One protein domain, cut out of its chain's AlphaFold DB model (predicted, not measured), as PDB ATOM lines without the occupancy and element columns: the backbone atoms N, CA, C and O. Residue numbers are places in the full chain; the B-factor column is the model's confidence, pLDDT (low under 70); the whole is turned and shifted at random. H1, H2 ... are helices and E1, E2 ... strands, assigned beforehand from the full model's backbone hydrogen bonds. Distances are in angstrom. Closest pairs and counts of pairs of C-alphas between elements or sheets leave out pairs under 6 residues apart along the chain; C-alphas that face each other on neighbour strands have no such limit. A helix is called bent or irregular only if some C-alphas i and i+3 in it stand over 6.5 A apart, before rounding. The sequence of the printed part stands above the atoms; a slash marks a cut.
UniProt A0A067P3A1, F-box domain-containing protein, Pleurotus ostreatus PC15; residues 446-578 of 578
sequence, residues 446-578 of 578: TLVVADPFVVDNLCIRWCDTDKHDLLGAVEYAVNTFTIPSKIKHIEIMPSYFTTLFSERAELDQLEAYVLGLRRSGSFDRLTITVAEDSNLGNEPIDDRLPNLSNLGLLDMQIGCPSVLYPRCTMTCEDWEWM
ATOM      1  N   THR A 446      13.082  -4.000  69.444       76.38
ATOM      2  CA  THR A 446      13.387  -3.477  70.775       76.38
ATOM      3  C   THR A 446      13.013  -4.507  71.828       76.38
ATOM      4  O   THR A 446      11.868  -4.962  71.889       76.38
ATOM      5  N   LEU A 447      13.984  -4.851  72.667       78.00
ATOM      6  CA  LEU A 447      13.794  -5.687  73.844       78.00
ATOM      7  C   LEU A 447      14.141  -4.884  75.087       78.00
ATOM      8  O   LEU A 447      15.188  -4.241  75.163       78.00
ATOM      9  N   VAL A 448      13.267  -4.968  76.072       74.69
ATOM     10  CA  VAL A 448      13.463  -4.393  77.395       74.69
ATOM     11  C   VAL A 448      13.223  -5.510  78.411       74.69
ATOM     12  O   VAL A 448      12.121  -5.630  78.935       74.69
ATOM     13  N   VAL A 449      14.170  -6.444  78.551       65.81
ATOM     14  CA  VAL A 449      13.920  -7.758  79.186       65.81
ATOM     15  C   VAL A 449      15.127  -8.250  79.991       65.81
ATOM     16  O   VAL A 449      16.252  -7.816  79.753       65.81
ATOM     17  N   ALA A 450      14.843  -9.179  80.914       53.03
ATOM     18  CA  ALA A 450      15.743 -10.024  81.700       53.03
ATOM     19  C   ALA A 450      15.976 -11.466  81.134       53.03
ATOM     20  O   ALA A 450      16.574 -12.278  81.831       53.03
ATOM     21  N   ASP A 451      15.585 -11.787  79.883       48.78
ATOM     22  CA  ASP A 451      15.661 -13.136  79.248       48.78
ATOM     23  C   ASP A 451      16.244 -13.158  77.788       48.78
ATOM     24  O   ASP A 451      16.135 -12.154  77.076       48.78
ATOM     25  N   PRO A 452      16.869 -14.275  77.309       56.41
ATOM     26  CA  PRO A 452      17.677 -14.423  76.064       56.41
ATOM     27  C   PRO A 452      16.997 -14.177  74.705       56.41
ATOM     28  O   PRO A 452      16.473 -15.121  74.116       56.41
ATOM     29  N   PHE A 453      17.134 -12.966  74.118       64.06
ATOM     30  CA  PHE A 453      16.669 -12.655  72.741       64.06
ATOM     31  C   PHE A 453      17.543 -11.709  71.901       64.06
ATOM     32  O   PHE A 453      17.932 -10.625  72.338       64.06
ATOM     33  N   VAL A 454      17.760 -12.064  70.625       70.44
ATOM     34  CA  VAL A 454      18.548 -11.263  69.670       70.44
ATOM     35  C   VAL A 454      17.787 -10.003  69.259       70.44
ATOM     36  O   VAL A 454      16.793 -10.109  68.544       70.44
ATOM     37  N   VAL A 455      18.302  -8.826  69.625       76.12
ATOM     38  CA  VAL A 455      17.707  -7.522  69.281       76.12
ATOM     39  C   VAL A 455      18.712  -6.466  68.835       76.12
ATOM     40  O   VAL A 455      19.906  -6.569  69.118       76.12
ATOM     41  N   ASP A 456      18.193  -5.445  68.148       78.94
ATOM     42  CA  ASP A 456      18.945  -4.267  67.708       78.94
ATOM     43  C   ASP A 456      19.037  -3.196  68.812       78.94
ATOM     44  O   ASP A 456      20.068  -2.533  68.926       78.94
ATOM     45  N   ASN A 457      17.989  -3.029  69.628       82.94
ATOM     46  CA  ASN A 457      17.956  -2.063  70.730       82.94
ATOM     47  C   ASN A 457      17.658  -2.767  72.056       82.94
ATOM     48  O   ASN A 457      16.709  -3.554  72.141       82.94
ATOM     49  N   LEU A 458      18.441  -2.442  73.081       84.38
ATOM     50  CA  LEU A 458      18.345  -3.013  74.416       84.38
ATOM     51  C   LEU A 458      18.082  -1.898  75.430       84.38
ATOM     52  O   LEU A 458      18.902  -1.000  75.589       84.38
ATOM     53  N   CYS A 459      16.958  -1.958  76.133       83.81
ATOM     54  CA  CYS A 459      16.709  -1.078  77.272       83.81
ATOM     55  C   CYS A 459      16.860  -1.882  78.564       83.81
ATOM     56  O   CYS A 459      16.289  -2.962  78.704       83.81
ATOM     57  N   ILE A 460      17.632  -1.354  79.503       82.94
ATOM     58  CA  ILE A 460      17.982  -1.989  80.767       82.94
ATOM     59  C   ILE A 460      17.435  -1.097  81.871       82.94
ATOM     60  O   ILE A 460      17.914   0.017  82.077       82.94
ATOM     61  N   ARG A 461      16.419  -1.586  82.582       78.56
ATOM     62  CA  ARG A 461      16.021  -1.001  83.863       78.56
ATOM     63  C   ARG A 461      16.923  -1.615  84.923       78.56
ATOM     64  O   ARG A 461      16.947  -2.835  85.035       78.56
ATOM     65  N   TRP A 462      17.678  -0.788  85.637       80.44
ATOM     66  CA  TRP A 462      18.616  -1.265  86.653       80.44
ATOM     67  C   TRP A 462      18.193  -0.809  88.044       80.44
ATOM     68  O   TRP A 462      17.823   0.354  88.227       80.44
ATOM     69  N   CYS A 463      18.259  -1.718  89.016       75.94
ATOM     70  CA  CYS A 463      18.008  -1.423  90.418       75.94
ATOM     71  C   CYS A 463      19.181  -1.895  91.293       75.94
ATOM     72  O   CYS A 463      19.715  -2.979  91.095       75.94
ATOM     73  N   ASP A 464      19.525  -1.128  92.333       69.81
ATOM     74  CA  ASP A 464      20.626  -1.430  93.277       69.81
ATOM     75  C   ASP A 464      20.363  -2.734  94.056       69.81
ATOM     76  O   ASP A 464      21.265  -3.308  94.662       69.81
ATOM     77  N   THR A 465      19.112  -3.205  94.074       69.25
ATOM     78  CA  THR A 465      18.726  -4.480  94.689       69.25
ATOM     79  C   THR A 465      19.056  -5.694  93.824       69.25
ATOM     80  O   THR A 465      18.915  -6.825  94.297       69.25
ATOM     81  N   ASP A 466      19.458  -5.489  92.571       65.00
ATOM     82  CA  ASP A 466      19.791  -6.575  91.661       65.00
ATOM     83  C   ASP A 466      21.063  -7.298  92.126       65.00
ATOM     84  O   ASP A 466      21.960  -6.740  92.755       65.00
ATOM     85  N   LYS A 467      21.174  -8.591  91.804       73.62
ATOM     86  CA  LYS A 467      22.344  -9.417  92.171       73.62
ATOM     87  C   LYS A 467      23.643  -8.977  91.476       73.62
ATOM     88  O   LYS A 467      24.700  -9.537  91.772       73.62
ATOM     89  N   HIS A 468      23.551  -8.041  90.538       76.69
ATOM     90  CA  HIS A 468      24.636  -7.562  89.700       76.69
ATOM     91  C   HIS A 468      24.804  -6.052  89.884       76.69
ATOM     92  O   HIS A 468      23.815  -5.318  89.920       76.69
ATOM     93  N   ASP A 469      26.059  -5.609  89.947       86.12
ATOM     94  CA  ASP A 469      26.408  -4.204  89.744       86.12
ATOM     95  C   ASP A 469      25.959  -3.740  88.345       86.12
ATOM     96  O   ASP A 469      25.603  -4.554  87.483       86.12
ATOM     97  N   LEU A 470      25.961  -2.428  88.097       85.12
ATOM     98  CA  LEU A 470      25.470  -1.875  86.831       85.12
ATOM     99  C   LEU A 470      26.168  -2.505  85.618       85.12
ATOM    100  O   LEU A 470      25.514  -2.888  84.646       85.12
ATOM    101  N   LEU A 471      27.499  -2.630  85.672       89.06
ATOM    102  CA  LEU A 471      28.263  -3.262  84.602       89.06
ATOM    103  C   LEU A 471      27.855  -4.723  84.436       89.06
ATOM    104  O   LEU A 471      27.576  -5.136  83.316       89.06
ATOM    105  N   GLY A 472      27.795  -5.497  85.518       86.75
ATOM    106  CA  GLY A 472      27.409  -6.898  85.483       86.75
ATOM    107  C   GLY A 472      26.009  -7.094  84.913       86.75
ATOM    108  O   GLY A 472      25.809  -8.019  84.132       86.75
ATOM    109  N   ALA A 473      25.062  -6.202  85.220       84.00
ATOM    110  CA  ALA A 473      23.722  -6.217  84.642       84.00
ATOM    111  C   ALA A 473      23.756  -5.945  83.128       84.00
ATOM    112  O   ALA A 473      23.121  -6.666  82.357       84.00
ATOM    113  N   VAL A 474      24.545  -4.959  82.684       86.44
ATOM    114  CA  VAL A 474      24.725  -4.642  81.257       86.44
ATOM    115  C   VAL A 474      25.431  -5.775  80.515       86.44
ATOM    116  O   VAL A 474      24.955  -6.202  79.467       86.44
ATOM    117  N   GLU A 475      26.533  -6.305  81.044       88.75
ATOM    118  CA  GLU A 475      27.270  -7.419  80.449       88.75
ATOM    119  C   GLU A 475      26.414  -8.679  80.381       88.75
ATOM    120  O   GLU A 475      26.382  -9.348  79.347       88.75
ATOM    121  N   TYR A 476      25.706  -8.997  81.467       83.81
ATOM    122  CA  TYR A 476      24.767 -10.107  81.504       83.81
ATOM    123  C   TYR A 476      23.695  -9.928  80.433       83.81
ATOM    124  O   TYR A 476      23.490 -10.843  79.639       83.81
ATOM    125  N   ALA A 477      23.073  -8.752  80.344       81.44
ATOM    126  CA  ALA A 477      22.036  -8.483  79.361       81.44
ATOM    127  C   ALA A 477      22.559  -8.579  77.919       81.44
ATOM    128  O   ALA A 477      21.980  -9.268  77.081       81.44
ATOM    129  N   VAL A 478      23.702  -7.962  77.624       83.44
ATOM    130  CA  VAL A 478      24.317  -8.018  76.294       83.44
ATOM    131  C   VAL A 478      24.677  -9.455  75.907       83.44
ATOM    132  O   VAL A 478      24.334  -9.883  74.804       83.44
ATOM    133  N   ASN A 479      25.326 -10.206  76.800       82.38
ATOM    134  CA  ASN A 479      25.806 -11.565  76.521       82.38
ATOM    135  C   ASN A 479      24.688 -12.609  76.485       82.38
ATOM    136  O   ASN A 479      24.804 -13.605  75.771       82.38
ATOM    137  N   THR A 480      23.639 -12.407  77.279       71.50
ATOM    138  CA  THR A 480      22.516 -13.342  77.380       71.50
ATOM    139  C   THR A 480      21.530 -13.088  76.256       71.50
ATOM    140  O   THR A 480      21.039 -14.032  75.641       71.50
ATOM    141  N   PHE A 481      21.242 -11.820  75.959       68.06
ATOM    142  CA  PHE A 481      20.146 -11.478  75.068       68.06
ATOM    143  C   PHE A 481      20.652 -11.379  73.637       68.06
ATOM    144  O   PHE A 481      20.131 -12.018  72.730       68.06
ATOM    145  N   THR A 482      21.765 -10.705  73.398       62.22
ATOM    146  CA  THR A 482      22.113 -10.327  72.030       62.22
ATOM    147  C   THR A 482      23.295 -11.101  71.469       62.22
ATOM    148  O   THR A 482      24.161 -11.590  72.186       62.22
ATOM    149  N   ILE A 483      23.378 -11.163  70.137       61.75
ATOM    150  CA  ILE A 483      24.680 -11.369  69.507       61.75
ATOM    151  C   ILE A 483      25.381 -10.016  69.624       61.75
ATOM    152  O   ILE A 483      24.879  -9.062  69.019       61.75
ATOM    153  N   PRO A 484      26.530  -9.913  70.319       59.44
ATOM    154  CA  PRO A 484      27.182  -8.631  70.566       59.44
ATOM    155  C   PRO A 484      27.412  -7.810  69.298       59.44
ATOM    156  O   PRO A 484      27.457  -6.596  69.382       59.44
ATOM    157  N   SER A 485      27.481  -8.463  68.127       64.06
ATOM    158  CA  SER A 485      27.641  -7.853  66.806       64.06
ATOM    159  C   SER A 485      26.451  -7.032  66.276       64.06
ATOM    160  O   SER A 485      26.518  -6.578  65.134       64.06
ATOM    161  N   LYS A 486      25.335  -6.918  67.011       75.00
ATOM    162  CA  LYS A 486      24.084  -6.323  66.493       75.00
ATOM    163  C   LYS A 486      23.457  -5.211  67.343       75.00
ATOM    164  O   LYS A 486      22.533  -4.570  66.849       75.00
ATOM    165  N   ILE A 487      23.925  -4.966  68.568       83.88
ATOM    166  CA  ILE A 487      23.283  -3.996  69.472       83.88
ATOM    167  C   ILE A 487      23.611  -2.563  69.077       83.88
ATOM    168  O   ILE A 487      24.635  -2.038  69.492       83.88
ATOM    169  N   LYS A 488      22.713  -1.871  68.389       89.69
ATOM    170  CA  LYS A 488      22.925  -0.475  67.997       89.69
ATOM    171  C   LYS A 488      22.731   0.497  69.157       89.69
ATOM    172  O   LYS A 488      23.484   1.462  69.263       89.69
ATOM    173  N   HIS A 489      21.753   0.263  70.027       91.88
ATOM    174  CA  HIS A 489      21.393   1.204  71.092       91.88
ATOM    175  C   HIS A 489      21.211   0.478  72.421       91.88
ATOM    176  O   HIS A 489      20.456  -0.490  72.492       91.88
ATOM    177  N   ILE A 490      21.900   0.955  73.461       91.56
ATOM    178  CA  ILE A 490      21.621   0.598  74.854       91.56
ATOM    179  C   ILE A 490      21.006   1.814  75.541       91.56
ATOM    180  O   ILE A 490      21.577   2.901  75.488       91.56
ATOM    181  N   GLU A 491      19.871   1.639  76.199       91.69
ATOM    182  CA  GLU A 491      19.328   2.630  77.123       91.69
ATOM    183  C   GLU A 491      19.358   2.085  78.545       91.69
ATOM    184  O   GLU A 491      18.923   0.964  78.783       91.69
ATOM    185  N   ILE A 492      19.879   2.869  79.482       89.44
ATOM    186  CA  ILE A 492      19.910   2.539  80.902       89.44
ATOM    187  C   ILE A 492      18.912   3.450  81.607       89.44
ATOM    188  O   ILE A 492      18.994   4.675  81.497       89.44
ATOM    189  N   MET A 493      17.981   2.835  82.330       86.69
ATOM    190  CA  MET A 493      16.987   3.496  83.169       86.69
ATOM    191  C   MET A 493      17.297   3.196  84.642       86.69
ATOM    192  O   MET A 493      16.856   2.158  85.148       86.69
ATOM    193  N   PRO A 494      18.078   4.063  85.318       82.19
ATOM    194  CA  PRO A 494      18.120   4.167  86.775       82.19
ATOM    195  C   PRO A 494      16.755   3.981  87.435       82.19
ATOM    196  O   PRO A 494      15.808   4.680  87.071       82.19
ATOM    197  N   SER A 495      16.657   3.125  88.455       77.50
ATOM    198  CA  SER A 495      15.549   3.220  89.408       77.50
ATOM    199  C   SER A 495      15.693   4.479  90.274       77.50
ATOM    200  O   SER A 495      16.773   5.051  90.428       77.50
ATOM    201  N   TYR A 496      14.598   4.946  90.869       70.25
ATOM    202  CA  TYR A 496      14.643   6.131  91.732       70.25
ATOM    203  C   TYR A 496      15.518   5.926  92.983       70.25
ATOM    204  O   TYR A 496      16.145   6.855  93.489       70.25
ATOM    205  N   PHE A 497      15.583   4.685  93.469       65.25
ATOM    206  CA  PHE A 497      16.326   4.315  94.673       65.25
ATOM    207  C   PHE A 497      17.806   4.069  94.428       65.25
ATOM    208  O   PHE A 497      18.560   3.905  95.388       65.25
ATOM    209  N   THR A 498      18.224   4.013  93.166       66.75
ATOM    210  CA  THR A 498      19.596   3.665  92.859       66.75
ATOM    211  C   THR A 498      20.508   4.837  93.203       66.75
ATOM    212  O   THR A 498      20.387   5.942  92.672       66.75
ATOM    213  N   THR A 499      21.468   4.597  94.091       70.19
ATOM    214  CA  THR A 499      22.546   5.554  94.369       70.19
ATOM    215  C   THR A 499      23.565   5.623  93.235       70.19
ATOM    216  O   THR A 499      24.428   6.498  93.294       70.19
ATOM    217  N   LEU A 500      23.408   4.723  92.248       61.25
ATOM    218  CA  LEU A 500      23.833   4.590  90.843       61.25
ATOM    219  C   LEU A 500      25.190   5.114  90.392       61.25
ATOM    220  O   LEU A 500      25.803   4.584  89.477       61.25
ATOM    221  N   PHE A 501      25.697   6.156  91.013       62.16
ATOM    222  CA  PHE A 501      26.948   6.760  90.633       62.16
ATOM    223  C   PHE A 501      27.758   7.202  91.854       62.16
ATOM    224  O   PHE A 501      28.639   8.051  91.751       62.16
ATOM    225  N   SER A 502      27.511   6.654  93.039       65.25
ATOM    226  CA  SER A 502      28.412   6.900  94.171       65.25
ATOM    227  C   SER A 502      29.839   6.401  93.868       65.25
ATOM    228  O   SER A 502      30.812   7.040  94.276       65.25
ATOM    229  N   GLU A 503      29.979   5.349  93.050       75.69
ATOM    230  CA  GLU A 503      31.264   4.753  92.684       75.69
ATOM    231  C   GLU A 503      31.677   5.065  91.238       75.69
ATOM    232  O   GLU A 503      31.288   4.409  90.275       75.69
ATOM    233  N   ARG A 504      32.559   6.061  91.075       81.38
ATOM    234  CA  ARG A 504      33.162   6.438  89.779       81.38
ATOM    235  C   ARG A 504      33.784   5.250  89.024       81.38
ATOM    236  O   ARG A 504      33.785   5.238  87.799       81.38
ATOM    237  N   ALA A 505      34.279   4.253  89.756       87.75
ATOM    238  CA  ALA A 505      34.913   3.072  89.186       87.75
ATOM    239  C   ALA A 505      33.951   2.200  88.360       87.75
ATOM    240  O   ALA A 505      34.398   1.584  87.395       87.75
ATOM    241  N   GLU A 506      32.663   2.133  88.707       86.62
ATOM    242  CA  GLU A 506      31.677   1.356  87.943       86.62
ATOM    243  C   GLU A 506      31.366   2.027  86.605       86.62
ATOM    244  O   GLU A 506      31.336   1.369  85.565       86.62
ATOM    245  N   LEU A 507      31.230   3.356  86.609       89.56
ATOM    246  CA  LEU A 507      31.053   4.139  85.388       89.56
ATOM    247  C   LEU A 507      32.251   4.038  84.450       89.56
ATOM    248  O   LEU A 507      32.061   3.865  83.249       89.56
ATOM    249  N   ASP A 508      33.471   4.109  84.985       91.38
ATOM    250  CA  ASP A 508      34.691   3.961  84.186       91.38
ATOM    251  C   ASP A 508      34.735   2.576  83.503       91.38
ATOM    252  O   ASP A 508      35.152   2.448  82.346       91.38
ATOM    253  N   GLN A 509      34.274   1.528  84.196       93.50
ATOM    254  CA  GLN A 509      34.193   0.180  83.633       93.50
ATOM    255  C   GLN A 509      33.077   0.053  82.592       93.50
ATOM    256  O   GLN A 509      33.318  -0.500  81.516       93.50
ATOM    257  N   LEU A 510      31.891   0.607  82.865       93.69
ATOM    258  CA  LEU A 510      30.797   0.681  81.897       93.69
ATOM    259  C   LEU A 510      31.244   1.414  80.628       93.69
ATOM    260  O   LEU A 510      31.009   0.937  79.517       93.69
ATOM    261  N   GLU A 511      31.952   2.534  80.777       95.38
ATOM    262  CA  GLU A 511      32.499   3.298  79.664       95.38
ATOM    263  C   GLU A 511      33.459   2.452  78.821       95.38
ATOM    264  O   GLU A 511      33.332   2.378  77.594       95.38
ATOM    265  N   ALA A 512      34.404   1.772  79.475       96.12
ATOM    266  CA  ALA A 512      35.365   0.905  78.809       96.12
ATOM    267  C   ALA A 512      34.680  -0.249  78.058       96.12
ATOM    268  O   ALA A 512      35.066  -0.556  76.922       96.12
ATOM    269  N   TYR A 513      33.653  -0.850  78.660       94.94
ATOM    270  CA  TYR A 513      32.867  -1.926  78.063       94.94
ATOM    271  C   TYR A 513      32.112  -1.457  76.813       94.94
ATOM    272  O   TYR A 513      32.273  -2.032  75.732       94.94
ATOM    273  N   VAL A 514      31.366  -0.355  76.917       94.31
ATOM    274  CA  VAL A 514      30.592   0.219  75.806       94.31
ATOM    275  C   VAL A 514      31.507   0.655  74.653       94.31
ATOM    276  O   VAL A 514      31.209   0.413  73.480       94.31
ATOM    277  N   LEU A 515      32.683   1.216  74.950       95.06
ATOM    278  CA  LEU A 515      33.700   1.503  73.932       95.06
ATOM    279  C   LEU A 515      34.244   0.226  73.273       95.06
ATOM    280  O   LEU A 515      34.565   0.237  72.080       95.06
ATOM    281  N   GLY A 516      34.343  -0.874  74.019       94.25
ATOM    282  CA  GLY A 516      34.644  -2.203  73.487       94.25
ATOM    283  C   GLY A 516      33.599  -2.661  72.469       94.25
ATOM    284  O   GLY A 516      33.958  -3.026  71.344       94.25
ATOM    285  N   LEU A 517      32.311  -2.539  72.814       91.19
ATOM    286  CA  LEU A 517      31.204  -2.818  71.895       91.19
ATOM    287  C   LEU A 517      31.283  -1.940  70.639       91.19
ATOM    288  O   LEU A 517      31.196  -2.457  69.521       91.19
ATOM    289  N   ARG A 518      31.565  -0.636  70.778       92.94
ATOM    290  CA  ARG A 518      31.745   0.273  69.631       92.94
ATOM    291  C   ARG A 518      32.888  -0.165  68.717       92.94
ATOM    292  O   ARG A 518      32.721  -0.193  67.500       92.94
ATOM    293  N   ARG A 519      34.048  -0.527  69.278       93.00
ATOM    294  CA  ARG A 519      35.228  -0.972  68.507       93.00
ATOM    295  C   ARG A 519      34.975  -2.259  67.730       93.00
ATOM    296  O   ARG A 519      35.574  -2.447  66.676       93.00
ATOM    297  N   SER A 520      34.080  -3.114  68.222       89.06
ATOM    298  CA  SER A 520      33.647  -4.309  67.492       89.06
ATOM    299  C   SER A 520      32.749  -4.001  66.280       89.06
ATOM    300  O   SER A 520      32.483  -4.895  65.484       89.06
ATOM    301  N   GLY A 521      32.342  -2.735  66.098       87.12
ATOM    302  CA  GLY A 521      31.492  -2.276  64.996       87.12
ATOM    303  C   GLY A 521      29.998  -2.454  65.255       87.12
ATOM    304  O   GLY A 521      29.201  -2.336  64.330       87.12
ATOM    305  N   SER A 522      29.633  -2.756  66.497       81.94
ATOM    306  CA  SER A 522      28.326  -3.325  66.804       81.94
ATOM    307  C   SER A 522      27.361  -2.359  67.455       81.94
ATOM    308  O   SER A 522      26.176  -2.644  67.442       81.94
ATOM    309  N   PHE A 523      27.880  -1.253  67.995       92.50
ATOM    310  CA  PHE A 523      27.192  -0.332  68.894       92.50
ATOM    311  C   PHE A 523      27.255   1.107  68.417       92.50
ATOM    312  O   PHE A 523      28.332   1.547  68.024       92.50
ATOM    313  N   ASP A 524      26.141   1.839  68.480       93.44
ATOM    314  CA  ASP A 524      26.003   3.210  67.976       93.44
ATOM    315  C   ASP A 524      25.710   4.252  69.065       93.44
ATOM    316  O   ASP A 524      26.228   5.362  68.957       93.44
ATOM    317  N   ARG A 525      24.904   3.943  70.093       94.56
ATOM    318  CA  ARG A 525      24.459   4.942  71.086       94.56
ATOM    319  C   ARG A 525      24.181   4.349  72.466       94.56
ATOM    320  O   ARG A 525      23.556   3.297  72.569       94.56
ATOM    321  N   LEU A 526      24.584   5.069  73.514       94.94
ATOM    322  CA  LEU A 526      24.182   4.873  74.906       94.94
ATOM    323  C   LEU A 526      23.230   6.006  75.308       94.94
ATOM    324  O   LEU A 526      23.601   7.172  75.195       94.94
ATOM    325  N   THR A 527      22.041   5.682  75.804       93.88
ATOM    326  CA  THR A 527      21.158   6.658  76.457       93.88
ATOM    327  C   THR A 527      21.085   6.359  77.948       93.88
ATOM    328  O   THR A 527      20.947   5.202  78.331       93.88
ATOM    329  N   ILE A 528      21.172   7.387  78.787       91.06
ATOM    330  CA  ILE A 528      20.882   7.280  80.218       91.06
ATOM    331  C   ILE A 528      19.682   8.178  80.499       91.06
ATOM    332  O   ILE A 528      19.780   9.399  80.360       91.06
ATOM    333  N   THR A 529      18.561   7.568  80.877       88.81
ATOM    334  CA  THR A 529      17.303   8.275  81.140       88.81
ATOM    335  C   THR A 529      17.031   8.280  82.632       88.81
ATOM    336  O   THR A 529      16.848   7.225  83.232       88.81
ATOM    337  N   VAL A 530      17.007   9.470  83.225       85.38
ATOM    338  CA  VAL A 530      16.880   9.693  84.664       85.38
ATOM    339  C   VAL A 530      15.576  10.428  84.979       85.38
ATOM    340  O   VAL A 530      15.192  11.369  84.280       85.38
ATOM    341  N   ALA A 531      14.892  10.015  86.048       81.50
ATOM    342  CA  ALA A 531      13.708  10.709  86.551       81.50
ATOM    343  C   ALA A 531      14.049  12.141  87.014       81.50
ATOM    344  O   ALA A 531      15.153  12.392  87.508       81.50
ATOM    345  N   GLU A 532      13.096  13.069  86.869       80.56
ATOM    346  CA  GLU A 532      13.275  14.498  87.183       80.56
ATOM    347  C   GLU A 532      13.649  14.732  88.657       80.56
ATOM    348  O   GLU A 532      14.510  15.557  88.954       80.56
ATOM    349  N   ASP A 533      13.098  13.917  89.559       76.19
ATOM    350  CA  ASP A 533      13.305  14.022  91.010       76.19
ATOM    351  C   ASP A 533      14.522  13.247  91.530       76.19
ATOM    352  O   ASP A 533      14.781  13.182  92.734       76.19
ATOM    353  N   SER A 534      15.291  12.622  90.642       73.44
ATOM    354  CA  SER A 534      16.475  11.887  91.061       73.44
ATOM    355  C   SER A 534      17.530  12.837  91.651       73.44
ATOM    356  O   SER A 534      17.898  13.862  91.072       73.44
ATOM    357  N   ASN A 535      18.122  12.452  92.786       71.25
ATOM    358  CA  ASN A 535      19.235  13.186  93.423       71.25
ATOM    359  C   ASN A 535      20.512  13.261  92.557       71.25
ATOM    360  O   ASN A 535      21.530  13.828  92.958       71.25
ATOM    361  N   LEU A 536      20.448  12.683  91.363       67.75
ATOM    362  CA  LEU A 536      21.470  12.657  90.340       67.75
ATOM    363  C   LEU A 536      21.729  14.008  89.673       67.75
ATOM    364  O   LEU A 536      22.799  14.204  89.107       67.75
ATOM    365  N   GLY A 537      20.803  14.962  89.794       55.94
ATOM    366  CA  GLY A 537      20.868  16.253  89.104       55.94
ATOM    367  C   GLY A 537      21.972  17.229  89.539       55.94
ATOM    368  O   GLY A 537      22.086  18.293  88.935       55.94
ATOM    369  N   ASN A 538      22.787  16.924  90.559       63.84
ATOM    370  CA  ASN A 538      23.782  17.886  91.065       63.84
ATOM    371  C   ASN A 538      25.170  17.782  90.416       63.84
ATOM    372  O   ASN A 538      25.909  18.766  90.441       63.84
ATOM    373  N   GLU A 539      25.531  16.641  89.827       72.88
ATOM    374  CA  GLU A 539      26.762  16.511  89.040       72.88
ATOM    375  C   GLU A 539      26.425  16.063  87.613       72.88
ATOM    376  O   GLU A 539      25.720  15.067  87.443       72.88
ATOM    377  N   PRO A 540      26.917  16.761  86.576       78.31
ATOM    378  CA  PRO A 540      26.658  16.373  85.195       78.31
ATOM    379  C   PRO A 540      27.279  14.996  84.918       78.31
ATOM    380  O   PRO A 540      28.495  14.824  84.993       78.31
ATOM    381  N   ILE A 541      26.451  13.995  84.593       79.62
ATOM    382  CA  ILE A 541      26.926  12.634  84.267       79.62
ATOM    383  C   ILE A 541      27.857  12.648  83.049       79.62
ATOM    384  O   ILE A 541      28.761  11.818  82.965       79.62
ATOM    385  N   ASP A 542      27.715  13.632  82.161       81.81
ATOM    386  CA  ASP A 542      28.625  13.852  81.034       81.81
ATOM    387  C   ASP A 542      30.098  13.973  81.469       81.81
ATOM    388  O   ASP A 542      30.987  13.477  80.774       81.81
ATOM    389  N   ASP A 543      30.370  14.544  82.651       86.50
ATOM    390  CA  ASP A 543      31.730  14.656  83.201       86.50
ATOM    391  C   ASP A 543      32.277  13.307  83.699       86.50
ATOM    392  O   ASP A 543      33.487  13.138  83.898       86.50
ATOM    393  N   ARG A 544      31.389  12.336  83.922       86.62
ATOM    394  CA  ARG A 544      31.709  11.009  84.454       86.62
ATOM    395  C   ARG A 544      31.855   9.947  83.363       86.62
ATOM    396  O   ARG A 544      32.485   8.932  83.622       86.62
ATOM    397  N   LEU A 545      31.347  10.208  82.158       92.31
ATOM    398  CA  LEU A 545      31.521   9.379  80.957       92.31
ATOM    399  C   LEU A 545      32.120  10.212  79.800       92.31
ATOM    400  O   LEU A 545      31.503  10.374  78.735       92.31
ATOM    401  N   PRO A 546      33.321  10.790  79.998       94.69
ATOM    402  CA  PRO A 546      33.862  11.803  79.102       94.69
ATOM    403  C   PRO A 546      34.226  11.249  77.722       94.69
ATOM    404  O   PRO A 546      34.151  11.972  76.731       94.69
ATOM    405  N   ASN A 547      34.640   9.987  77.606       96.44
ATOM    406  CA  ASN A 547      35.002   9.402  76.319       96.44
ATOM    407  C   ASN A 547      33.762   9.151  75.456       96.44
ATOM    408  O   ASN A 547      33.800   9.424  74.257       96.44
ATOM    409  N   LEU A 548      32.662   8.671  76.043       95.69
ATOM    410  CA  LEU A 548      31.404   8.487  75.314       95.69
ATOM    411  C   LEU A 548      30.779   9.828  74.924       95.69
ATOM    412  O   LEU A 548      30.344   9.976  73.779       95.69
ATOM    413  N   SER A 549      30.807  10.813  75.826       94.94
ATOM    414  CA  SER A 549      30.331  12.174  75.553       94.94
ATOM    415  C   SER A 549      31.132  12.843  74.426       94.94
ATOM    416  O   SER A 549      30.560  13.278  73.425       94.94
ATOM    417  N   ASN A 550      32.471  12.806  74.486       95.50
ATOM    418  CA  ASN A 550      33.341  13.384  73.451       95.50
ATOM    419  C   ASN A 550      33.164  12.743  72.063       95.50
ATOM    420  O   ASN A 550      33.440  13.380  71.045       95.50
ATOM    421  N   LEU A 551      32.733  11.482  72.010       95.50
ATOM    422  CA  LEU A 551      32.445  10.771  70.763       95.50
ATOM    423  C   LEU A 551      31.005  10.979  70.266       95.50
ATOM    424  O   LEU A 551      30.670  10.475  69.194       95.50
ATOM    425  N   GLY A 552      30.159  11.692  71.018       95.19
ATOM    426  CA  GLY A 552      28.734  11.847  70.720       95.19
ATOM    427  C   GLY A 552      27.956  10.531  70.804       95.19
ATOM    428  O   GLY A 552      26.964  10.363  70.099       95.19
ATOM    429  N   LEU A 553      28.443   9.576  71.605       95.00
ATOM    430  CA  LEU A 553      27.809   8.272  71.812       95.00
ATOM    431  C   LEU A 553      26.875   8.273  73.024       95.00
ATOM    432  O   LEU A 553      26.022   7.397  73.099       95.00
ATOM    433  N   LEU A 554      27.042   9.215  73.956       94.94
ATOM    434  CA  LEU A 554      26.199   9.366  75.139       94.94
ATOM    435  C   LEU A 554      25.080  10.380  74.883       94.94
ATOM    436  O   LEU A 554      25.334  11.475  74.388       94.94
ATOM    437  N   ASP A 555      23.860  10.015  75.261       93.44
ATOM    438  CA  ASP A 555      22.713  10.910  75.347       93.44
ATOM    439  C   ASP A 555      22.098  10.838  76.742       93.44
ATOM    440  O   ASP A 555      21.698   9.766  77.199       93.44
ATOM    441  N   MET A 556      22.023  11.977  77.415       89.19
ATOM    442  CA  MET A 556      21.487  12.074  78.763       89.19
ATOM    443  C   MET A 556      20.107  12.721  78.722       89.19
ATOM    444  O   MET A 556      19.940  13.817  78.190       89.19
ATOM    445  N   GLN A 557      19.119  12.050  79.307       88.56
ATOM    446  CA  GLN A 557      17.748  12.541  79.362       88.56
ATOM    447  C   GLN A 557      17.296  12.641  80.813       88.56
ATOM    448  O   GLN A 557      17.421  11.682  81.567       88.56
ATOM    449  N   ILE A 558      16.787  13.807  81.211       83.31
ATOM    450  CA  ILE A 558      16.286  14.069  82.564       83.31
ATOM    451  C   ILE A 558      14.824  14.482  82.444       83.31
ATOM    452  O   ILE A 558      14.515  15.386  81.668       83.31
ATOM    453  N   GLY A 559      13.937  13.811  83.179       75.00
ATOM    454  CA  GLY A 559      12.497  14.105  83.165       75.00
ATOM    455  C   GLY A 559      11.797  13.798  81.836       75.00
ATOM    456  O   GLY A 559      10.630  14.133  81.650       75.00
ATOM    457  N   CYS A 560      12.488  13.149  80.896       70.38
ATOM    458  CA  CYS A 560      11.908  12.711  79.634       70.38
ATOM    459  C   CYS A 560      11.453  11.248  79.732       70.38
ATOM    460  O   CYS A 560      12.101  10.445  80.408       70.38
ATOM    461  N   PRO A 561      10.385  10.862  79.010       73.12
ATOM    462  CA  PRO A 561      10.095   9.454  78.794       73.12
ATOM    463  C   PRO A 561      11.267   8.802  78.065       73.12
ATOM    464  O   PRO A 561      11.859   9.404  77.167       73.12
ATOM    465  N   SER A 562      11.563   7.559  78.427       77.12
ATOM    466  CA  SER A 562      12.610   6.788  77.767       77.12
ATOM    467  C   SER A 562      12.376   6.669  76.255       77.12
ATOM    468  O   SER A 562      11.242   6.655  75.764       77.12
ATOM    469  N   VAL A 563      13.479   6.602  75.508       77.81
ATOM    470  CA  VAL A 563      13.474   6.532  74.040       77.81
ATOM    471  C   VAL A 563      13.042   5.151  73.549       77.81
ATOM    472  O   VAL A 563      12.378   5.043  72.515       77.81
ATOM    473  N   LEU A 564      13.437   4.104  74.272       78.00
ATOM    474  CA  LEU A 564      13.191   2.703  73.952       78.00
ATOM    475  C   LEU A 564      12.059   2.086  74.779       78.00
ATOM    476  O   LEU A 564      11.503   1.065  74.366       78.00
ATOM    477  N   TYR A 565      11.708   2.675  75.922       71.94
ATOM    478  CA  TYR A 565      10.646   2.166  76.781       71.94
ATOM    479  C   TYR A 565       9.276   2.327  76.107       71.94
ATOM    480  O   TYR A 565       8.975   3.389  75.546       71.94
ATOM    481  N   PRO A 566       8.421   1.291  76.135       67.12
ATOM    482  CA  PRO A 566       7.100   1.377  75.537       67.12
ATOM    483  C   PRO A 566       6.286   2.504  76.166       67.12
ATOM    484  O   PRO A 566       6.284   2.706  77.376       67.12
ATOM    485  N   ARG A 567       5.498   3.205  75.351       65.25
ATOM    486  CA  ARG A 567       4.585   4.238  75.864       65.25
ATOM    487  C   ARG A 567       3.381   3.655  76.609       65.25
ATOM    488  O   ARG A 567       2.657   4.400  77.259       65.25
ATOM    489  N   CYS A 568       3.121   2.353  76.476       53.16
ATOM    490  CA  CYS A 568       1.945   1.687  77.042       53.16
ATOM    491  C   CYS A 568       2.019   1.404  78.545       53.16
ATOM    492  O   CYS A 568       1.009   1.036  79.132       53.16
ATOM    493  N   THR A 569       3.173   1.623  79.163       56.06
ATOM    494  CA  THR A 569       3.415   1.492  80.607       56.06
ATOM    495  C   THR A 569       3.405   2.847  81.329       56.06
ATOM    496  O   THR A 569       3.639   2.905  82.530       56.06
ATOM    497  N   MET A 570       3.126   3.958  80.628       51.59
ATOM    498  CA  MET A 570       3.096   5.306  81.208       51.59
ATOM    499  C   MET A 570       1.745   5.634  81.868       51.59
ATOM    500  O   MET A 570       1.033   6.542  81.435       51.59
ATOM    501  N   THR A 571       1.377   4.925  82.931       53.47
ATOM    502  CA  THR A 571       0.524   5.513  83.974       53.47
ATOM    503  C   THR A 571       1.442   6.298  84.910       53.47
ATOM    504  O   THR A 571       2.389   5.765  85.475       53.47
ATOM    505  N   CYS A 572       1.222   7.612  84.979       38.94
ATOM    506  CA  CYS A 572       2.146   8.606  85.541       38.94
ATOM    507  C   CYS A 572       2.500   8.394  87.029       38.94
ATOM    508  O   CYS A 572       3.464   8.981  87.500       38.94
ATOM    509  N   GLU A 573       1.755   7.556  87.752       47.00
ATOM    510  CA  GLU A 573       1.951   7.293  89.186       47.00
ATOM    511  C   GLU A 573       2.763   6.012  89.460       47.00
ATOM    512  O   GLU A 573       3.377   5.880  90.516       47.00
ATOM    513  N   ASP A 574       2.876   5.098  88.489       48.62
ATOM    514  CA  ASP A 574       3.634   3.845  88.641       48.62
ATOM    515  C   ASP A 574       5.156   4.029  88.429       48.62
ATOM    516  O   ASP A 574       5.929   3.078  88.565       48.62
ATOM    517  N   TRP A 575       5.603   5.257  88.127       43.44
ATOM    518  CA  TRP A 575       7.023   5.636  88.118       43.44
ATOM    519  C   TRP A 575       7.607   5.757  89.532       43.44
ATOM    520  O   TRP A 575       8.812   5.584  89.702       43.44
ATOM    521  N   GLU A 576       6.780   6.059  90.538       37.38
ATOM    522  CA  GLU A 576       7.250   6.380  91.894       37.38
ATOM    523  C   GLU A 576       7.269   5.173  92.847       37.38
ATOM    524  O   GLU A 576       7.967   5.206  93.860       37.38
ATOM    525  N   TRP A 577       6.527   4.102  92.536       32.59
ATOM    526  CA  TRP A 577       6.250   3.007  93.483       32.59
ATOM    527  C   TRP A 577       6.741   1.616  93.048       32.59
ATOM    528  O   TRP A 577       6.482   0.637  93.751       32.59
ATOM    529  N   MET A 578       7.489   1.523  91.944       34.03
ATOM    530  CA  MET A 578       8.239   0.328  91.518       34.03
ATOM    531  C   MET A 578       9.711   0.670  91.324       34.03
ATOM    532  O   MET A 578      10.566  -0.108  91.794       34.03
TER     533      MET A 578
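What this domain is: This is residues 446 to 578 of the 578 residues of the protein "F-box domain-containing protein" of Pleurotus ostreatus PC15 (UniProt A0A067P3A1). A twisted wall of five parallel strands has the helix H1 packed over one face, with H2 on the same side, next to H1 and only grazing the sheet; the short helices H3 and H4 also graze it. A tail with no named element, residues 559 to 578, follows E5, its C-alphas 10 to 22 A from the mean of all C-alphas. The 133 printed residues hold four named helices and five named strands in the order E1 E2 H1 E3 H2 E4 H3 H4 E5; the sheet's order is E1 E2 E3 E4 E5. The class is mixed, helices and strands, with under half of the residues, 63, in named elements. The whole is compact, with a radius of gyration of the C-alphas of 14.0 A, and spans 39 by 32 by 27 A.

Where its parts are: The sheet holds E1, residues 446 to 448, from C-alpha 446 at (13.387, -3.477, 70.775); E2, 457 to 462, 16.0 A; E3, 489 to 494, 16.3 A; E4, 525 to 530, 16.3 A; and E5, 554 to 558, 13.2 A, ending with C-alpha 558 at (16.286, 14.069, 82.564). H1 is residues 470 to 481, 16.1 A. H2, residues 504 to 519, is the longest helix, 22.6 A from C-alpha 504 at (33.162, 6.438, 89.779). H3 is residues 535 to 538, only just irregular, with C-alphas 535 and 538 7.0 A apart. H4 is residues 546 to 550.

How they stand to each other: In the sheet, N 447 and O 457 of E1 and E2 are 3.1 A apart, within hydrogen-bond range, as are N 460 and O 491 of E2 and E3 at 2.7 A, N 492 and O 527 of E3 and E4 at 2.8 A, and N 530 and O 557 of E4 and E5 at 2.8 A. E1 and E5 are the edge strands. E2, H1, E3; E3, H2, E4; and E4, H3 H4, E5 are strand-helix-strand units, parallel neighbour strands joined through helices, each with a right-handed crossover. H1 is on the sheet at a height of 10.0 A over the sheet, over E2 and E3 and only just not over E1, on which 2 of its 12 C-alphas fall, and it runs slantwise to the strands, at 39 degrees to E2 on the local plane; H1 and the sheet are two layers, a helix on one face of a sheet. Residues 470 to 471 of H1 touch H2, the closest C-alphas being those of Leu 471 and Leu 510, 5.4 A apart, at a shallow tilt of 30 degrees, the same way. H2 and H4 only just touch, with 3 pairs of C-alphas within 8 A, the closest those of Glu 511 and Leu 548, 6.9 A. H3 touches no helix. In H1, H2 and H4 every O i to N i+4 pair is within hydrogen-bond range; H3 is too short for such a pair.

The domain as a whole: The C-alphas of Ser 520 and Glu 573, the two farthest apart, are 40.1 A apart. The printed part has no cut, and no link is long. The mean pLDDT of the printed part is 77.9; 34 residues are under 70, among them residues 566 to 578, which end at the chain's last residue.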